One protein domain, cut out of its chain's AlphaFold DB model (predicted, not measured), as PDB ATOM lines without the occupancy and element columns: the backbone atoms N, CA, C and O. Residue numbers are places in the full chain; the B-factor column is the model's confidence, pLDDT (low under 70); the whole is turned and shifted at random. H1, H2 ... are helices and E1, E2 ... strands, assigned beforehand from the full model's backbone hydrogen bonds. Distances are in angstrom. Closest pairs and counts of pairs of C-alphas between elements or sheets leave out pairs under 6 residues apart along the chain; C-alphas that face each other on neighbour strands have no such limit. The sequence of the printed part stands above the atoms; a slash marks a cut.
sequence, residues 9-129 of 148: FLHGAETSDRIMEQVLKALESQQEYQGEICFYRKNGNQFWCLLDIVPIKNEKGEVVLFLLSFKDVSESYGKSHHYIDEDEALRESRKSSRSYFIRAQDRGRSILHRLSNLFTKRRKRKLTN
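AT A GLANCE: This is residues 9 to 129 of the 148 residues of the protein "KCNH4" of Poeciliopsis prolifica (blackstripe livebearer) (UniProt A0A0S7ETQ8). A small, strongly twisted sheet of three strands has H1 packed along one face, while one very long helix, H3, grazes the sheet with its residues 90 to 101 and then leaves it, so that residues 102 to 129, of which 102 to 127 belong to H3, stick out as a free arm. This arm makes much of the length of a rod-like outline spanning 65 by 30 by 29 A. The printed part has 121 residues, with three named helices and three named strands in the order H1 E1 E2 E3 H2 H3. The sheet, E1 - E2 - E3, is antiparallel and the class is mixed, helices and strands. The whole is loose, with a radius of gyration of the C-alphas of 19.0 A.

IN THESE COORDINATES: H1, residues 17 to 28, begins at C-alpha 17 (226.700, 243.272, 178.656) and measures 16.3 A. E1, residues 33 to 40, measures 20.3 A and bends by 60 degrees at residue 36. E2, residues 46 to 57, measures 33.6 A, and E3, residues 63 to 72, 26.8 A. H2 is residues 74 to 77. H3, residues 86 to 127, measures 60.6 A and ends at C-alpha 127 (191.219, 231.298, 220.054).

HOW THE PARTS SIT: E1, E2 and E3 form a meander, each strand the antiparallel neighbour of the one before. In the hairpin E1 and E2, N 37 and O 49 are 2.8 A apart; in the hairpin E2 and E3, N 52 and O 69 are 3.0 A apart, both within hydrogen-bond range. H1 and the sheet make two layers, the helix on one face: its height over the sheet is 9.4 A, over E1 and E2, and it runs along the strands, at 12 degrees to E2 on the local plane. The closest C-alphas of H1 and E1 are those of Ala 26 and Tyr 33, 6.0 A. H2 is over none of the strands; its closest C-alphas with E2 are Ser 74 and Trp 48, 4.8 A. H3 only grazes the sheet, C-alphas Arg 94 and Gly 35 of E1 being closest at 6.9 A. H1 and H3 are apart. Every O i to N i+4 pair is within hydrogen-bond range in H1, and 32 of 38 in H3; H2 is too short for one.

THE WHOLE: The C-alphas farthest apart are those of Asp 85 and Asn 129, 66.8 A. The printed part has no cut, and no link is long. Mean pLDDT of the printed part is 77.3, with residues 77 to 107 and 120 to 129 under 70.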
ATOM      1  N   PHE A   9     228.892 249.759 190.379       90.12
ATOM      2  CA  PHE A   9     230.220 249.805 190.995       90.12
ATOM      3  C   PHE A   9     230.964 248.456 190.994       90.12
ATOM      4  O   PHE A   9     232.158 248.436 191.274       90.12
ATOM      5  N   LEU A  10     230.269 247.342 190.735       91.94
ATOM      6  CA  LEU A  10     230.854 246.005 190.592       91.94
ATOM      7  C   LEU A  10     231.236 245.676 189.143       91.94
ATOM      8  O   LEU A  10     231.826 244.626 188.906       91.94
ATOM      9  N   HIS A  11     230.874 246.516 188.172       92.00
ATOM     10  CA  HIS A  11     231.123 246.235 186.761       92.00
ATOM     11  C   HIS A  11     232.566 246.578 186.374       92.00
ATOM     12  O   HIS A  11     233.172 247.495 186.933       92.00
ATOM     13  N   GLY A  12     233.094 245.875 185.377       91.44
ATOM     14  CA  GLY A  12     234.373 246.186 184.741       91.44
ATOM     15  C   GLY A  12     234.453 245.597 183.334       91.44
ATOM     16  O   GLY A  12     233.426 245.266 182.751       91.44
ATOM     17  N   ALA A  13     235.665 245.492 182.784       89.44
ATOM     18  CA  ALA A  13     235.881 245.188 181.365       89.44
ATOM     19  C   ALA A  13     235.297 243.836 180.914       89.44
ATOM     20  O   ALA A  13     234.700 243.758 179.850       89.44
ATOM     21  N   GLU A  14     235.416 242.799 181.748       88.12
ATOM     22  CA  GLU A  14     234.938 241.440 181.447       88.12
ATOM     23  C   GLU A  14     233.490 241.193 181.920       88.12
ATOM     24  O   GLU A  14     232.980 240.070 181.881       88.12
ATOM     25  N   THR A  15     232.799 242.224 182.420       91.69
ATOM     26  CA  THR A  15     231.386 242.096 182.785       91.69
ATOM     27  C   THR A  15     230.549 242.028 181.507       91.69
ATOM     28  O   THR A  15     230.417 243.011 180.790       91.69
ATOM     29  N   SER A  16     229.957 240.865 181.221       90.56
ATOM     30  CA  SER A  16     229.182 240.650 179.991       90.56
ATOM     31  C   SER A  16     227.919 241.521 179.916       90.56
ATOM     32  O   SER A  16     226.964 241.313 180.672       90.56
ATOM     33  N   ASP A  17     227.864 242.414 178.924       89.50
ATOM     34  CA  ASP A  17     226.700 243.272 178.656       89.50
ATOM     35  C   ASP A  17     225.422 242.464 178.409       89.50
ATOM     36  O   ASP A  17     224.365 242.762 178.960       89.50
ATOM     37  N   ARG A  18     225.529 241.356 177.664       90.50
ATOM     38  CA  ARG A  18     224.404 240.450 177.381       90.50
ATOM     39  C   ARG A  18     223.773 239.888 178.657       90.50
ATOM     40  O   ARG A  18     222.563 239.670 178.716       90.50
ATOM     41  N   ILE A  19     224.585 239.598 179.671       89.25
ATOM     42  CA  ILE A  19     224.105 239.098 180.965       89.25
ATOM     43  C   ILE A  19     223.435 240.234 181.742       89.25
ATOM     44  O   ILE A  19     222.358 240.033 182.310       89.25
ATOM     45  N   MET A  20     224.003 241.440 181.700       90.81
ATOM     46  CA  MET A  20     223.408 242.622 182.324       90.81
ATOM     47  C   MET A  20     222.062 243.006 181.701       90.81
ATOM     48  O   MET A  20     221.124 243.327 182.428       90.81
ATOM     49  N   GLU A  21     221.909 242.883 180.383       91.50
ATOM     50  CA  GLU A  21     220.619 243.044 179.704       91.50
ATOM     51  C   GLU A  21     219.577 242.034 180.204       91.50
ATOM     52  O   GLU A  21     218.415 242.387 180.413       91.50
ATOM     53  N   GLN A  22     219.972 240.778 180.447       90.81
ATOM     54  CA  GLN A  22     219.068 239.769 181.011       90.81
ATOM     55  C   GLN A  22     218.643 240.118 182.442       90.81
ATOM     56  O   GLN A  22     217.471 239.946 182.779       90.81
ATOM     57  N   VAL A  23     219.569 240.629 183.258       91.94
ATOM     58  CA  VAL A  23     219.284 241.118 184.616       91.94
ATOM     59  C   VAL A  23     218.280 242.269 184.572       91.94
ATOM     60  O   VAL A  23     217.265 242.226 185.265       91.94
ATOM     61  N   LEU A  24     218.530 243.274 183.730       92.19
ATOM     62  CA  LEU A  24     217.639 244.423 183.554       92.19
ATOM     63  C   LEU A  24     216.247 243.980 183.106       92.19
ATOM     64  O   LEU A  24     215.249 244.320 183.742       92.19
ATOM     65  N   LYS A  25     216.182 243.127 182.081       92.69
ATOM     66  CA  LYS A  25     214.925 242.576 181.578       92.69
ATOM     67  C   LYS A  25     214.161 241.806 182.654       92.69
ATOM     68  O   LYS A  25     212.934 241.880 182.699       92.69
ATOM     69  N   ALA A  26     214.842 241.057 183.520       91.75
ATOM     70  CA  ALA A  26     214.190 240.336 184.611       91.75
ATOM     71  C   ALA A  26     213.585 241.284 185.655       91.75
ATOM     72  O   ALA A  26     212.455 241.068 186.096       91.75
ATOM     73  N   LEU A  27     214.296 242.361 185.997       91.81
ATOM     74  CA  LEU A  27     213.797 243.397 186.901       91.81
ATOM     75  C   LEU A  27     212.572 244.112 186.311       91.81
ATOM     76  O   LEU A  27     211.565 244.267 187.000       91.81
ATOM     77  N   GLU A  28     212.623 244.485 185.030       92.50
ATOM     78  CA  GLU A  28     211.511 245.135 184.321       92.50
ATOM     79  C   GLU A  28     210.288 244.220 184.187       92.50
ATOM     80  O   GLU A  28     209.158 244.631 184.450       92.50
ATOM     81  N   SER A  29     210.509 242.955 183.824       93.81
ATOM     82  CA  SER A  29     209.445 241.950 183.675       93.81
ATOM     83  C   SER A  29     208.971 241.342 184.999       93.81
ATOM     84  O   SER A  29     208.070 240.496 184.997       93.81
ATOM     85  N   GLN A  30     209.546 241.775 186.128       94.12
ATOM     86  CA  GLN A  30     209.219 241.295 187.472       94.12
ATOM     87  C   GLN A  30     209.342 239.770 187.617       94.12
ATOM     88  O   GLN A  30     208.534 239.123 188.293       94.12
ATOM     89  N   GLN A  31     210.349 239.196 186.961       92.06
ATOM     90  CA  GLN A  31     210.629 237.765 186.970       92.06
ATOM     91  C   GLN A  31     211.833 237.429 187.845       92.06
ATOM     92  O   GLN A  31     212.687 238.267 188.129       92.06
ATOM     93  N   GLU A  32     211.889 236.167 188.261       92.31
ATOM     94  CA  GLU A  32     213.083 235.594 188.872       92.31
ATOM     95  C   GLU A  32     214.220 235.527 187.846       92.31
ATOM     96  O   GLU A  32     214.002 235.220 186.670       92.31
ATOM     97  N   TYR A  33     215.445 235.779 188.299       92.19
ATOM     98  CA  TYR A  33     216.641 235.635 187.478       92.19
ATOM     99  C   TYR A  33     217.776 235.024 188.278       92.19
ATOM    100  O   TYR A  33     217.996 235.378 189.431       92.19
ATOM    101  N   GLN A  34     218.536 234.156 187.619       90.31
ATOM    102  CA  GLN A  34     219.754 233.596 188.170       90.31
ATOM    103  C   GLN A  34     220.812 233.492 187.074       90.31
ATOM    104  O   GLN A  34     220.538 232.985 185.980       90.31
ATOM    105  N   GLY A  35     222.027 233.935 187.378       88.75
ATOM    106  CA  GLY A  35     223.137 233.895 186.438       88.75
ATOM    107  C   GLY A  35     224.476 234.146 187.107       88.75
ATOM    108  O   GLY A  35     224.548 234.680 188.212       88.75
ATOM    109  N   GLU A  36     225.538 233.732 186.434       90.38
ATOM    110  CA  GLU A  36     226.904 233.994 186.867       90.38
ATOM    111  C   GLU A  36     227.450 235.196 186.116       90.38
ATOM    112  O   GLU A  36     227.260 235.324 184.907       90.38
ATOM    113  N   ILE A  37     228.093 236.091 186.853       91.69
ATOM    114  CA  ILE A  37     228.572 237.372 186.357       91.69
ATOM    115  C   ILE A  37     230.004 237.564 186.839       91.69
ATOM    116  O   ILE A  37     230.302 237.347 188.016       91.69
ATOM    117  N   CYS A  38     230.888 237.982 185.937       92.75
ATOM    118  CA  CYS A  38     232.216 238.445 186.309       92.75
ATOM    119  C   CYS A  38     232.109 239.877 186.849       92.75
ATOM    120  O   CYS A  38     231.720 240.799 186.125       92.75
ATOM    121  N   PHE A  39     232.415 240.050 188.134       94.12
ATOM    122  CA  PHE A  39     232.404 241.337 188.823       94.12
ATOM    123  C   PHE A  39     233.790 241.713 189.330       94.12
ATOM    124  O   PHE A  39     234.693 240.885 189.418       94.12
ATOM    125  N   TYR A  40     233.940 242.976 189.712       95.06
ATOM    126  CA  TYR A  40     235.186 243.566 190.167       95.06
ATOM    127  C   TYR A  40     235.060 244.037 191.610       95.06
ATOM    128  O   TYR A  40     234.096 244.686 192.021       95.06
ATOM    129  N   ARG A  41     236.063 243.690 192.411       93.56
ATOM    130  CA  ARG A  41     236.220 244.200 193.772       93.56
ATOM    131  C   ARG A  41     236.792 245.617 193.725       93.56
ATOM    132  O   ARG A  41     237.396 246.031 192.742       93.56
ATOM    133  N   LYS A  42     236.712 246.337 194.847       92.00
ATOM    134  CA  LYS A  42     237.289 247.689 194.989       92.00
ATOM    135  C   LYS A  42     238.782 247.767 194.621       92.00
ATOM    136  O   LYS A  42     239.247 248.815 194.195       92.00
ATOM    137  N   ASN A  43     239.532 246.685 194.816       91.56
ATOM    138  CA  ASN A  43     240.956 246.610 194.484       91.56
ATOM    139  C   ASN A  43     241.233 246.268 193.005       91.56
ATOM    140  O   ASN A  43     242.390 246.079 192.654       91.56
ATOM    141  N   GLY A  44     240.200 246.155 192.163       88.94
ATOM    142  CA  GLY A  44     240.320 245.817 190.744       88.94
ATOM    143  C   GLY A  44     240.383 244.318 190.444       88.94
ATOM    144  O   GLY A  44     240.377 243.941 189.278       88.94
ATOM    145  N   ASN A  45     240.400 243.445 191.458       91.69
ATOM    146  CA  ASN A  45     240.411 242.003 191.218       91.69
ATOM    147  C   ASN A  45     239.038 241.522 190.747       91.69
ATOM    148  O   ASN A  45     238.025 241.793 191.403       91.69
ATOM    149  N   GLN A  46     239.037 240.746 189.666       92.50
ATOM    150  CA  GLN A  46     237.845 240.059 189.191       92.50
ATOM    151  C   GLN A  46     237.457 238.894 190.110       92.50
ATOM    152  O   GLN A  46     238.316 238.232 190.701       92.50
ATOM    153  N   PHE A  47     236.158 238.645 190.228       92.44
ATOM    154  CA  PHE A  47     235.591 237.500 190.924       92.44
ATOM    155  C   PHE A  47     234.295 237.063 190.235       92.44
ATOM    156  O   PHE A  47     233.512 237.888 189.758       92.44
ATOM    157  N   TRP A  48     234.059 235.756 190.204       91.69
ATOM    158  CA  TRP A  48     232.823 235.198 189.679       91.69
ATOM    159  C   TRP A  48     231.743 235.245 190.747       91.69
ATOM    160  O   TRP A  48     231.899 234.705 191.846       91.69
ATOM    161  N   CYS A  49     230.636 235.899 190.417       91.88
ATOM    162  CA  CYS A  49     229.497 236.064 191.294       91.88
ATOM    163  C   CYS A  49     228.281 235.345 190.723       91.88
ATOM    164  O   CYS A  49     227.840 235.638 189.618       91.88
ATOM    165  N   LEU A  50     227.700 234.441 191.505       91.12
ATOM    166  CA  LEU A  50     226.360 233.944 191.244       91.12
ATOM    167  C   LEU A  50     225.359 234.977 191.777       91.12
ATOM    168  O   LEU A  50     225.234 235.149 192.994       91.12
ATOM    169  N   LEU A  51     224.673 235.655 190.857       92.38
ATOM    170  CA  LEU A  51     223.594 236.595 191.135       92.38
ATOM    171  C   LEU A  51     222.251 235.862 191.096       92.38
ATOM    172  O   LEU A  51     221.928 235.193 190.115       92.38
ATOM    173  N   ASP A  52     221.465 236.023 192.155       92.12
ATOM    174  CA  ASP A  52     220.096 235.517 192.267       92.12
ATOM    175  C   ASP A  52     219.142 236.669 192.603       92.12
ATOM    176  O   ASP A  52     219.397 237.437 193.533       92.12
ATOM    177  N   ILE A  53     218.073 236.810 191.823       92.69
ATOM    178  CA  ILE A  53     217.096 237.897 191.898       92.69
ATOM    179  C   ILE A  53     215.713 237.285 192.068       92.69
ATOM    180  O   ILE A  53     215.225 236.579 191.186       92.69
ATOM    181  N   VAL A  54     215.056 237.613 193.179       93.94
ATOM    182  CA  VAL A  54     213.732 237.087 193.515       93.94
ATOM    183  C   VAL A  54     212.758 238.236 193.791       93.94
ATOM    184  O   VAL A  54     212.975 239.006 194.734       93.94
ATOM    185  N   PRO A  55     211.665 238.371 193.018       94.31
ATOM    186  CA  PRO A  55     210.604 239.318 193.322       94.31
ATOM    187  C   PRO A  55     209.794 238.851 194.537       94.31
ATOM    188  O   PRO A  55     209.362 237.703 194.632       94.31
ATOM    189  N   ILE A  56     209.527 239.768 195.459       93.69
ATOM    190  CA  ILE A  56     208.671 239.563 196.625       93.69
ATOM    191  C   ILE A  56     207.325 240.214 196.330       93.69
ATOM    192  O   ILE A  56     207.222 241.433 196.171       93.69
ATOM    193  N   LYS A  57     206.296 239.370 196.256       93.62
ATOM    194  CA  LYS A  57     204.922 239.762 195.946       93.62
ATOM    195  C   LYS A  57     204.095 239.939 197.216       93.62
ATOM    196  O   LYS A  57     204.285 239.209 198.188       93.62
ATOM    197  N   ASN A  58     203.179 240.901 197.202       95.75
ATOM    198  CA  ASN A  58     202.152 241.039 198.231       95.75
ATOM    199  C   ASN A  58     201.007 240.024 198.016       95.75
ATOM    200  O   ASN A  58     201.022 239.226 197.079       95.75
ATOM    201  N   GLU A  59     199.983 240.076 198.868       93.50
ATOM    202  CA  GLU A  59     198.812 239.185 198.791       93.50
ATOM    203  C   GLU A  59     197.993 239.347 197.498       93.50
ATOM    204  O   GLU A  59     197.271 238.434 197.110       93.50
ATOM    205  N   LYS A  60     198.123 240.486 196.807       94.94
ATOM    206  CA  LYS A  60     197.476 240.763 195.515       94.94
ATOM    207  C   LYS A  60     198.309 240.286 194.318       94.94
ATOM    208  O   LYS A  60     197.876 240.434 193.181       94.94
ATOM    209  N   GLY A  61     199.496 239.723 194.559       92.12
ATOM    210  CA  GLY A  61     200.423 239.279 193.517       92.12
ATOM    211  C   GLY A  61     201.308 240.386 192.936       92.12
ATOM    212  O   GLY A  61     202.069 240.120 192.008       92.12
ATOM    213  N   GLU A  62     201.253 241.601 193.482       95.06
ATOM    214  CA  GLU A  62     202.041 242.746 193.021       95.06
ATOM    215  C   GLU A  62     203.444 242.695 193.631       95.06
ATOM    216  O   GLU A  62     203.588 242.470 194.836       95.06
ATOM    217  N   VAL A  63     204.487 242.922 192.827       94.00
ATOM    218  CA  VAL A  63     205.864 242.973 193.334       94.00
ATOM    219  C   VAL A  63     206.086 244.260 194.119       94.00
ATOM    220  O   VAL A  63     205.990 245.359 193.581       94.00
ATOM    221  N   VAL A  64     206.413 244.109 195.400       94.12
ATOM    222  CA  VAL A  64     206.669 245.226 196.322       94.12
ATOM    223  C   VAL A  64     208.151 245.392 196.655       94.12
ATOM    224  O   VAL A  64     208.566 246.461 197.096       94.12
ATOM    225  N   LEU A  65     208.956 244.345 196.454       92.56
ATOM    226  CA  LEU A  65     210.389 244.332 196.742       92.56
ATOM    227  C   LEU A  65     211.097 243.312 195.841       92.56
ATOM    228  O   LEU A  65     210.492 242.332 195.426       92.56
ATOM    229  N   PHE A  66     212.388 243.509 195.585       92.62
ATOM    230  CA  PHE A  66     213.265 242.483 195.024       92.62
ATOM    231  C   PHE A  66     214.340 242.116 196.044       92.62
ATOM    232  O   PHE A  66     214.924 242.995 196.680       92.62
ATOM    233  N   LEU A  67     214.611 240.820 196.182       92.81
ATOM    234  CA  LEU A  67     215.750 240.293 196.920       92.81
ATOM    235  C   LEU A  67     216.852 239.939 195.923       92.81
ATOM    236  O   LEU A  67     216.629 239.111 195.046       92.81
ATOM    237  N   LEU A  68     218.022 240.562 196.068       92.69
ATOM    238  CA  LEU A  68     219.211 240.247 195.280       92.69
ATOM    239  C   LEU A  68     220.254 239.600 196.193       92.69
ATOM    240  O   LEU A  68     220.606 240.164 197.230       92.69
ATOM    241  N   SER A  69     220.749 238.431 195.805       91.19
ATOM    242  CA  SER A  69     221.797 237.699 196.510       91.19
ATOM    243  C   SER A  69     223.037 237.606 195.632       91.19
ATOM    244  O   SER A  69     222.971 237.129 194.501       91.19
ATOM    245  N   PHE A  70     224.165 238.059 196.173       92.19
ATOM    246  CA  PHE A  70     225.466 238.046 195.514       92.19
ATOM    247  C   PHE A  70     226.344 237.025 196.223       92.19
ATOM    248  O   PHE A  70     226.718 237.221 197.383       92.19
ATOM    249  N   LYS A  71     226.670 235.924 195.546       90.62
ATOM    250  CA  LYS A  71     227.526 234.878 196.108       90.62
ATOM    251  C   LYS A  71     228.818 234.777 195.314       90.62
ATOM    252  O   LYS A  71     228.781 234.462 194.130       90.62
ATOM    253  N   ASP A  72     229.949 235.009 195.970       91.25
ATOM    254  CA  ASP A  72     231.257 234.726 195.379       91.25
ATOM    255  C   ASP A  72     231.424 233.208 195.209       91.25
ATOM    256  O   ASP A  72     231.281 232.439 196.164       91.25
ATOM    257  N   VAL A  73     231.667 232.784 193.973       89.31
ATOM    258  CA  VAL A  73     231.858 231.385 193.574       89.31
ATOM    259  C   VAL A  73     233.214 231.165 192.901       89.31
ATOM    260  O   VAL A  73     233.467 230.088 192.363       89.31
ATOM    261  N   SER A  74     234.121 232.145 192.985       87.25
ATOM    262  CA  SER A  74     235.434 232.118 192.322       87.25
ATOM    263  C   SER A  74     236.269 230.891 192.696       87.25
ATOM    264  O   SER A  74     236.919 230.300 191.840       87.25
ATOM    265  N   GLU A  75     236.202 230.453 193.957       83.00
ATOM    266  CA  GLU A  75     236.927 229.270 194.445       83.00
ATOM    267  C   GLU A  75     236.447 227.962 193.788       83.00
ATOM    268  O   GLU A  75     237.219 227.024 193.587       83.00
ATOM    269  N   SER A  76     235.161 227.890 193.436       73.00
ATOM    270  CA  SER A  76     234.561 226.711 192.798       73.00
ATOM    271  C   SER A  76     234.670 226.753 191.272       73.00
ATOM    272  O   SER A  76     234.661 225.705 190.632       73.00
ATOM    273  N   TYR A  77     234.829 227.947 190.697       67.62
ATOM    274  CA  TYR A  77     234.868 228.177 189.253       67.62
ATOM    275  C   TYR A  77     236.067 227.507 188.563       67.62
ATOM    276  O   TYR A  77     235.913 226.856 187.530       67.62
ATOM    277  N   GLY A  78     237.260 227.589 189.165       58.03
ATOM    278  CA  GLY A  78     238.505 227.080 188.569       58.03
ATOM    279  C   GLY A  78     238.580 225.556 188.393       58.03
ATOM    280  O   GLY A  78     239.431 225.072 187.657       58.03
ATOM    281  N   LYS A  79     237.691 224.785 189.034       52.66
ATOM    282  CA  LYS A  79     237.665 223.313 188.928       52.66
ATOM    283  C   LYS A  79     236.763 222.802 187.800       52.66
ATOM    284  O   LYS A  79     236.906 221.651 187.402       52.66
ATOM    285  N   SER A  80     235.849 223.632 187.296       53.22
ATOM    286  CA  SER A  80     234.829 223.229 186.317       53.22
ATOM    287  C   SER A  80     235.054 223.784 184.909       53.22
ATOM    288  O   SER A  80     234.456 223.266 183.979       53.22
ATOM    289  N   HIS A  81     235.910 224.797 184.740       53.28
ATOM    290  CA  HIS A  81     236.068 225.539 183.477       53.28
ATOM    291  C   HIS A  81     237.342 225.207 182.678       53.28
ATOM    292  O   HIS A  81     237.605 225.837 181.662       53.28
ATOM    293  N   HIS A  82     238.163 224.246 183.120       43.78
ATOM    294  CA  HIS A  82     239.437 223.942 182.446       43.78
ATOM    295  C   HIS A  82     239.275 223.146 181.129       43.78
ATOM    296  O   HIS A  82     240.262 222.848 180.461       43.78
ATOM    297  N   TYR A  83     238.046 222.811 180.738       40.22
ATOM    298  CA  TYR A  83     237.706 222.282 179.421       40.22
ATOM    299  C   TYR A  83     236.331 222.837 179.039       40.22
ATOM    300  O   TYR A  83     235.424 222.776 179.865       40.22
ATOM    301  N   ILE A  84     236.195 223.262 177.779       43.81
ATOM    302  CA  ILE A  84     234.963 223.524 177.011       43.81
ATOM    303  C   ILE A  84     234.725 225.009 176.663       43.81
ATOM    304  O   ILE A  84     234.748 225.894 177.514       43.81
ATOM    305  N   ASP A  85     234.490 225.201 175.361       47.84
ATOM    306  CA  ASP A  85     234.127 226.406 174.611       47.84
ATOM    307  C   ASP A  85     233.046 227.283 175.272       47.84
ATOM    308  O   ASP A  85     232.116 226.803 175.932       47.84
ATOM    309  N   GLU A  86     233.146 228.587 175.007       52.72
ATOM    310  CA  GLU A  86     232.397 229.695 175.626       52.72
ATOM    311  C   GLU A  86     230.857 229.573 175.519       52.72
ATOM    312  O   GLU A  86     230.125 230.143 176.333       52.72
ATOM    313  N   ASP A  87     230.342 228.774 174.578       48.75
ATOM    314  CA  ASP A  87     228.903 228.590 174.342       48.75
ATOM    315  C   ASP A  87     228.250 227.455 175.162       48.75
ATOM    316  O   ASP A  87     227.035 227.470 175.405       48.75
ATOM    317  N   GLU A  88     229.022 226.473 175.636       48.66
ATOM    318  CA  GLU A  88     228.491 225.293 176.341       48.66
ATOM    319  C   GLU A  88     228.618 225.422 177.871       48.66
ATOM    320  O   GLU A  88     227.741 224.976 178.624       48.66
ATOM    321  N   ALA A  89     229.612 226.187 178.335       50.75
ATOM    322  CA  ALA A  89     229.832 226.505 179.742       50.75
ATOM    323  C   ALA A  89     228.650 227.247 180.397       50.75
ATOM    324  O   ALA A  89     228.255 226.938 181.526       50.75
ATOM    325  N   LEU A  90     228.007 228.173 179.675       51.75
ATOM    326  CA  LEU A  90     226.857 228.926 180.189       51.75
ATOM    327  C   LEU A  90     225.640 228.019 180.449       51.75
ATOM    328  O   LEU A  90     224.854 228.273 181.365       51.75
ATOM    329  N   ARG A  91     225.457 226.954 179.655       51.38
ATOM    330  CA  ARG A  91     224.342 226.005 179.818       51.38
ATOM    331  C   ARG A  91     224.592 225.029 180.957       51.38
ATOM    332  O   ARG A  91     223.680 224.791 181.750       51.38
ATOM    333  N   GLU A  92     225.797 224.481 181.046       51.28
ATOM    334  CA  GLU A  92     226.132 223.496 182.072       51.28
ATOM    335  C   GLU A  92     226.250 224.152 183.450       51.28
ATOM    336  O   GLU A  92     225.726 223.625 184.435       51.28
ATOM    337  N   SER A  93     226.787 225.374 183.508       54.00
ATOM    338  CA  SER A  93     226.810 226.147 184.745       54.00
ATOM    339  C   SER A  93     225.409 226.566 185.193       54.00
ATOM    340  O   SER A  93     225.043 226.375 186.353       54.00
ATOM    341  N   ARG A  94     224.526 226.982 184.266       53.75
ATOM    342  CA  ARG A  94     223.100 227.200 184.581       53.75
ATOM    343  C   ARG A  94     222.440 225.961 185.185       53.75
ATOM    344  O   ARG A  94     221.645 226.117 186.104       53.75
ATOM    345  N   LYS A  95     222.737 224.743 184.717       56.47
ATOM    346  CA  LYS A  95     222.186 223.505 185.306       56.47
ATOM    347  C   LYS A  95     222.803 223.198 186.670       56.47
ATOM    348  O   LYS A  95     222.069 222.897 187.612       56.47
ATOM    349  N   SER A  96     224.126 223.287 186.784       57.53
ATOM    350  CA  SER A  96     224.874 222.983 188.009       57.53
ATOM    351  C   SER A  96     224.521 223.960 189.136       57.53
ATOM    352  O   SER A  96     224.072 223.538 190.207       57.53
ATOM    353  N   SER A  97     224.571 225.263 188.860       57.31
ATOM    354  CA  SER A  97     224.224 226.334 189.800       57.31
ATOM    355  C   SER A  97     222.737 226.322 190.168       57.31
ATOM    356  O   SER A  97     222.397 226.459 191.349       57.31
ATOM    357  N   ARG A  98     221.843 226.008 189.216       57.03
ATOM    358  CA  ARG A  98     220.420 225.748 189.506       57.03
ATOM    359  C   ARG A  98     220.241 224.516 190.395       57.03
ATOM    360  O   ARG A  98     219.450 224.567 191.328       57.03
ATOM    361  N   SER A  99     220.991 223.430 190.192       59.72
ATOM    362  CA  SER A  99     220.876 222.212 191.011       59.72
ATOM    363  C   SER A  99     221.354 222.405 192.458       59.72
ATOM    364  O   SER A  99     220.668 221.987 193.395       59.72
ATOM    365  N   TYR A 100     222.483 223.089 192.679       58.38
ATOM    366  CA  TYR A 100     222.988 223.383 194.024       58.38
ATOM    367  C   TYR A 100     222.035 224.315 194.779       58.38
ATOM    368  O   TYR A 100     221.774 224.118 195.971       58.38
ATOM    369  N   PHE A 101     221.489 225.318 194.086       53.53
ATOM    370  CA  PHE A 101     220.620 226.308 194.703       53.53
ATOM    371  C   PHE A 101     219.189 225.813 194.920       53.53
ATOM    372  O   PHE A 101     218.677 226.047 196.006       53.53
ATOM    373  N   ILE A 102     218.582 225.034 194.012       60.84
ATOM    374  CA  ILE A 102     217.301 224.343 194.280       60.84
ATOM    375  C   ILE A 102     217.425 223.515 195.570       60.84
ATOM    376  O   ILE A 102     216.605 223.647 196.473       60.84
ATOM    377  N   ARG A 103     218.537 222.783 195.750       59.94
ATOM    378  CA  ARG A 103     218.810 222.031 196.992       59.94
ATOM    379  C   ARG A 103     219.021 222.925 198.223       59.94
ATOM    380  O   ARG A 103     218.747 222.510 199.351       59.94
ATOM    381  N   ALA A 104     219.545 224.139 198.063       59.94
ATOM    382  CA  ALA A 104     219.661 225.114 199.153       59.94
ATOM    383  C   ALA A 104     218.304 225.761 199.494       59.94
ATOM    384  O   ALA A 104     217.951 225.866 200.672       59.94
ATOM    385  N   GLN A 105     217.518 226.114 198.481       60.41
ATOM    386  CA  GLN A 105     216.201 226.730 198.592       60.41
ATOM    387  C   GLN A 105     215.168 225.745 199.158       60.41
ATOM    388  O   GLN A 105     214.360 226.142 199.995       60.41
ATOM    389  N   ASP A 106     215.246 224.456 198.818       60.22
ATOM    390  CA  ASP A 106     214.403 223.397 199.392       60.22
ATOM    391  C   ASP A 106     214.594 223.267 200.907       60.22
ATOM    392  O   ASP A 106     213.627 223.122 201.663       60.22
ATOM    393  N   ARG A 107     215.835 223.407 201.390       62.25
ATOM    394  CA  ARG A 107     216.117 223.435 202.834       62.25
ATOM    395  C   ARG A 107     215.470 224.650 203.492       62.25
ATOM    396  O   ARG A 107     214.789 224.488 204.506       62.25
ATOM    397  N   GLY A 108     215.592 225.832 202.886       70.62
ATOM    398  CA  GLY A 108     214.922 227.052 203.347       70.62
ATOM    399  C   GLY A 108     213.395 226.918 203.377       70.62
ATOM    400  O   GLY A 108     212.766 227.221 204.390       70.62
ATOM    401  N   ARG A 109     212.795 226.364 202.315       72.81
ATOM    402  CA  ARG A 109     211.355 226.077 202.225       72.81
ATOM    403  C   ARG A 109     210.893 225.110 203.308       72.81
ATOM    404  O   ARG A 109     209.862 225.353 203.928       72.81
ATOM    405  N   SER A 110     211.667 224.063 203.599       72.00
ATOM    406  CA  SER A 110     211.343 223.122 204.678       72.00
ATOM    407  C   SER A 110     211.308 223.804 206.054       72.00
ATOM    408  O   SER A 110     210.407 223.546 206.857       72.00
ATOM    409  N   ILE A 111     212.245 224.724 206.313       77.56
ATOM    410  CA  ILE A 111     212.306 225.503 207.553       77.56
ATOM    411  C   ILE A 111     211.127 226.477 207.615       77.56
ATOM    412  O   ILE A 111     210.437 226.521 208.630       77.56
ATOM    413  N   LEU A 112     210.833 227.194 206.528       75.88
ATOM    414  CA  LEU A 112     209.685 228.102 206.448       75.88
ATOM    415  C   LEU A 112     208.352 227.372 206.626       75.88
ATOM    416  O   LEU A 112     207.494 227.853 207.357       75.88
ATOM    417  N   HIS A 113     208.186 226.190 206.035       76.00
ATOM    418  CA  HIS A 113     206.998 225.362 206.224       76.00
ATOM    419  C   HIS A 113     206.846 224.930 207.690       76.00
ATOM    420  O   HIS A 113     205.762 225.021 208.267       76.00
ATOM    421  N   ARG A 114     207.949 224.532 208.344       74.44
ATOM    422  CA  ARG A 114     207.957 224.232 209.786       74.44
ATOM    423  C   ARG A 114     207.594 225.458 210.624       74.44
ATOM    424  O   ARG A 114     206.749 225.345 211.510       74.44
ATOM    425  N   LEU A 115     208.181 226.619 210.341       77.50
ATOM    426  CA  LEU A 115     207.873 227.872 211.033       77.50
ATOM    427  C   LEU A 115     206.404 228.261 210.838       77.50
ATOM    428  O   LEU A 115     205.709 228.518 211.818       77.50
ATOM    429  N   SER A 116     205.902 228.219 209.606       81.19
ATOM    430  CA  SER A 116     204.499 228.485 209.273       81.19
ATOM    431  C   SER A 116     203.548 227.562 210.047       81.19
ATOM    432  O   SER A 116     202.592 228.030 210.675       81.19
ATOM    433  N   ASN A 117     203.866 226.264 210.139       75.38
ATOM    434  CA  ASN A 117     203.113 225.306 210.955       75.38
ATOM    435  C   ASN A 117     203.155 225.630 212.459       75.38
ATOM    436  O   ASN A 117     202.156 225.461 213.162       75.38
ATOM    437  N   LEU A 118     204.282 226.120 212.982       79.69
ATOM    438  CA  LEU A 118     204.383 226.556 214.379       79.69
ATOM    439  C   LEU A 118     203.543 227.814 214.646       79.69
ATOM    440  O   LEU A 118     202.816 227.859 215.642       79.69
ATOM    441  N   PHE A 119     203.598 228.813 213.761       71.88
ATOM    442  CA  PHE A 119     202.827 230.053 213.887       71.88
ATOM    443  C   PHE A 119     201.316 229.806 213.797       71.88
ATOM    444  O   PHE A 119     200.554 230.281 214.646       71.88
ATOM    445  N   THR A 120     200.873 228.993 212.838       68.19
ATOM    446  CA  THR A 120     199.456 228.617 212.689       68.19
ATOM    447  C   THR A 120     198.945 227.807 213.887       68.19
ATOM    448  O   THR A 120     197.860 228.088 214.408       68.19
ATOM    449  N   LYS A 121     199.743 226.870 214.422       64.19
ATOM    450  CA  LYS A 121     199.388 226.097 215.630       64.19
ATOM    451  C   LYS A 121     199.323 226.968 216.890       64.19
ATOM    452  O   LYS A 121     198.477 226.736 217.756       64.19
ATOM    453  N   ARG A 122     200.167 228.002 216.998       58.03
ATOM    454  CA  ARG A 122     200.149 228.960 218.119       58.03
ATOM    455  C   ARG A 122     198.921 229.879 218.075       58.03
ATOM    456  O   ARG A 122     198.381 230.202 219.131       58.03
ATOM    457  N   ARG A 123     198.427 230.232 216.880       49.12
ATOM    458  CA  ARG A 123     197.198 231.029 216.695       49.12
ATOM    459  C   ARG A 123     195.934 230.262 217.113       49.12
ATOM    460  O   ARG A 123     195.089 230.838 217.793       49.12
ATOM    461  N   LYS A 124     195.840 228.953 216.825       54.25
ATOM    462  CA  LYS A 124     194.705 228.111 217.267       54.25
ATOM    463  C   LYS A 124     194.576 228.007 218.794       54.25
ATOM    464  O   LYS A 124     193.463 228.027 219.299       54.25
ATOM    465  N   ARG A 125     195.690 227.986 219.537       51.97
ATOM    466  CA  ARG A 125     195.675 227.916 221.016       51.97
ATOM    467  C   ARG A 125     195.192 229.197 221.708       51.97
ATOM    468  O   ARG A 125     194.743 229.125 222.845       51.97
ATOM    469  N   LYS A 126     195.277 230.365 221.053       51.06
ATOM    470  CA  LYS A 126     194.750 231.628 221.608       51.06
ATOM    471  C   LYS A 126     193.238 231.786 221.399       51.06
ATOM    472  O   LYS A 126     192.589 232.353 222.266       51.06
ATOM    473  N   LEU A 127     192.670 231.251 220.312       45.44
ATOM    474  CA  LEU A 127     191.219 231.298 220.054       45.44
ATOM    475  C   LEU A 127     190.421 230.325 220.937       45.44
ATOM    476  O   LEU A 127     189.321 230.657 221.367       45.44
ATOM    477  N   THR A 128     190.986 229.167 221.291       47.66
ATOM    478  CA  THR A 128     190.311 228.182 222.161       47.66
ATOM    479  C   THR A 128     190.216 228.614 223.628       47.66
ATOM    480  O   THR A 128     189.400 228.067 224.358       47.66
ATOM    481  N   ASN A 129     191.011 229.601 224.066       42.97
ATOM    482  CA  ASN A 129     191.022 230.085 225.455       42.97
ATOM    483  C   ASN A 129     190.084 231.274 225.727       42.97
ATOM    484  O   ASN A 129     189.909 231.638 226.886       42.97
TER     485      ASN A 129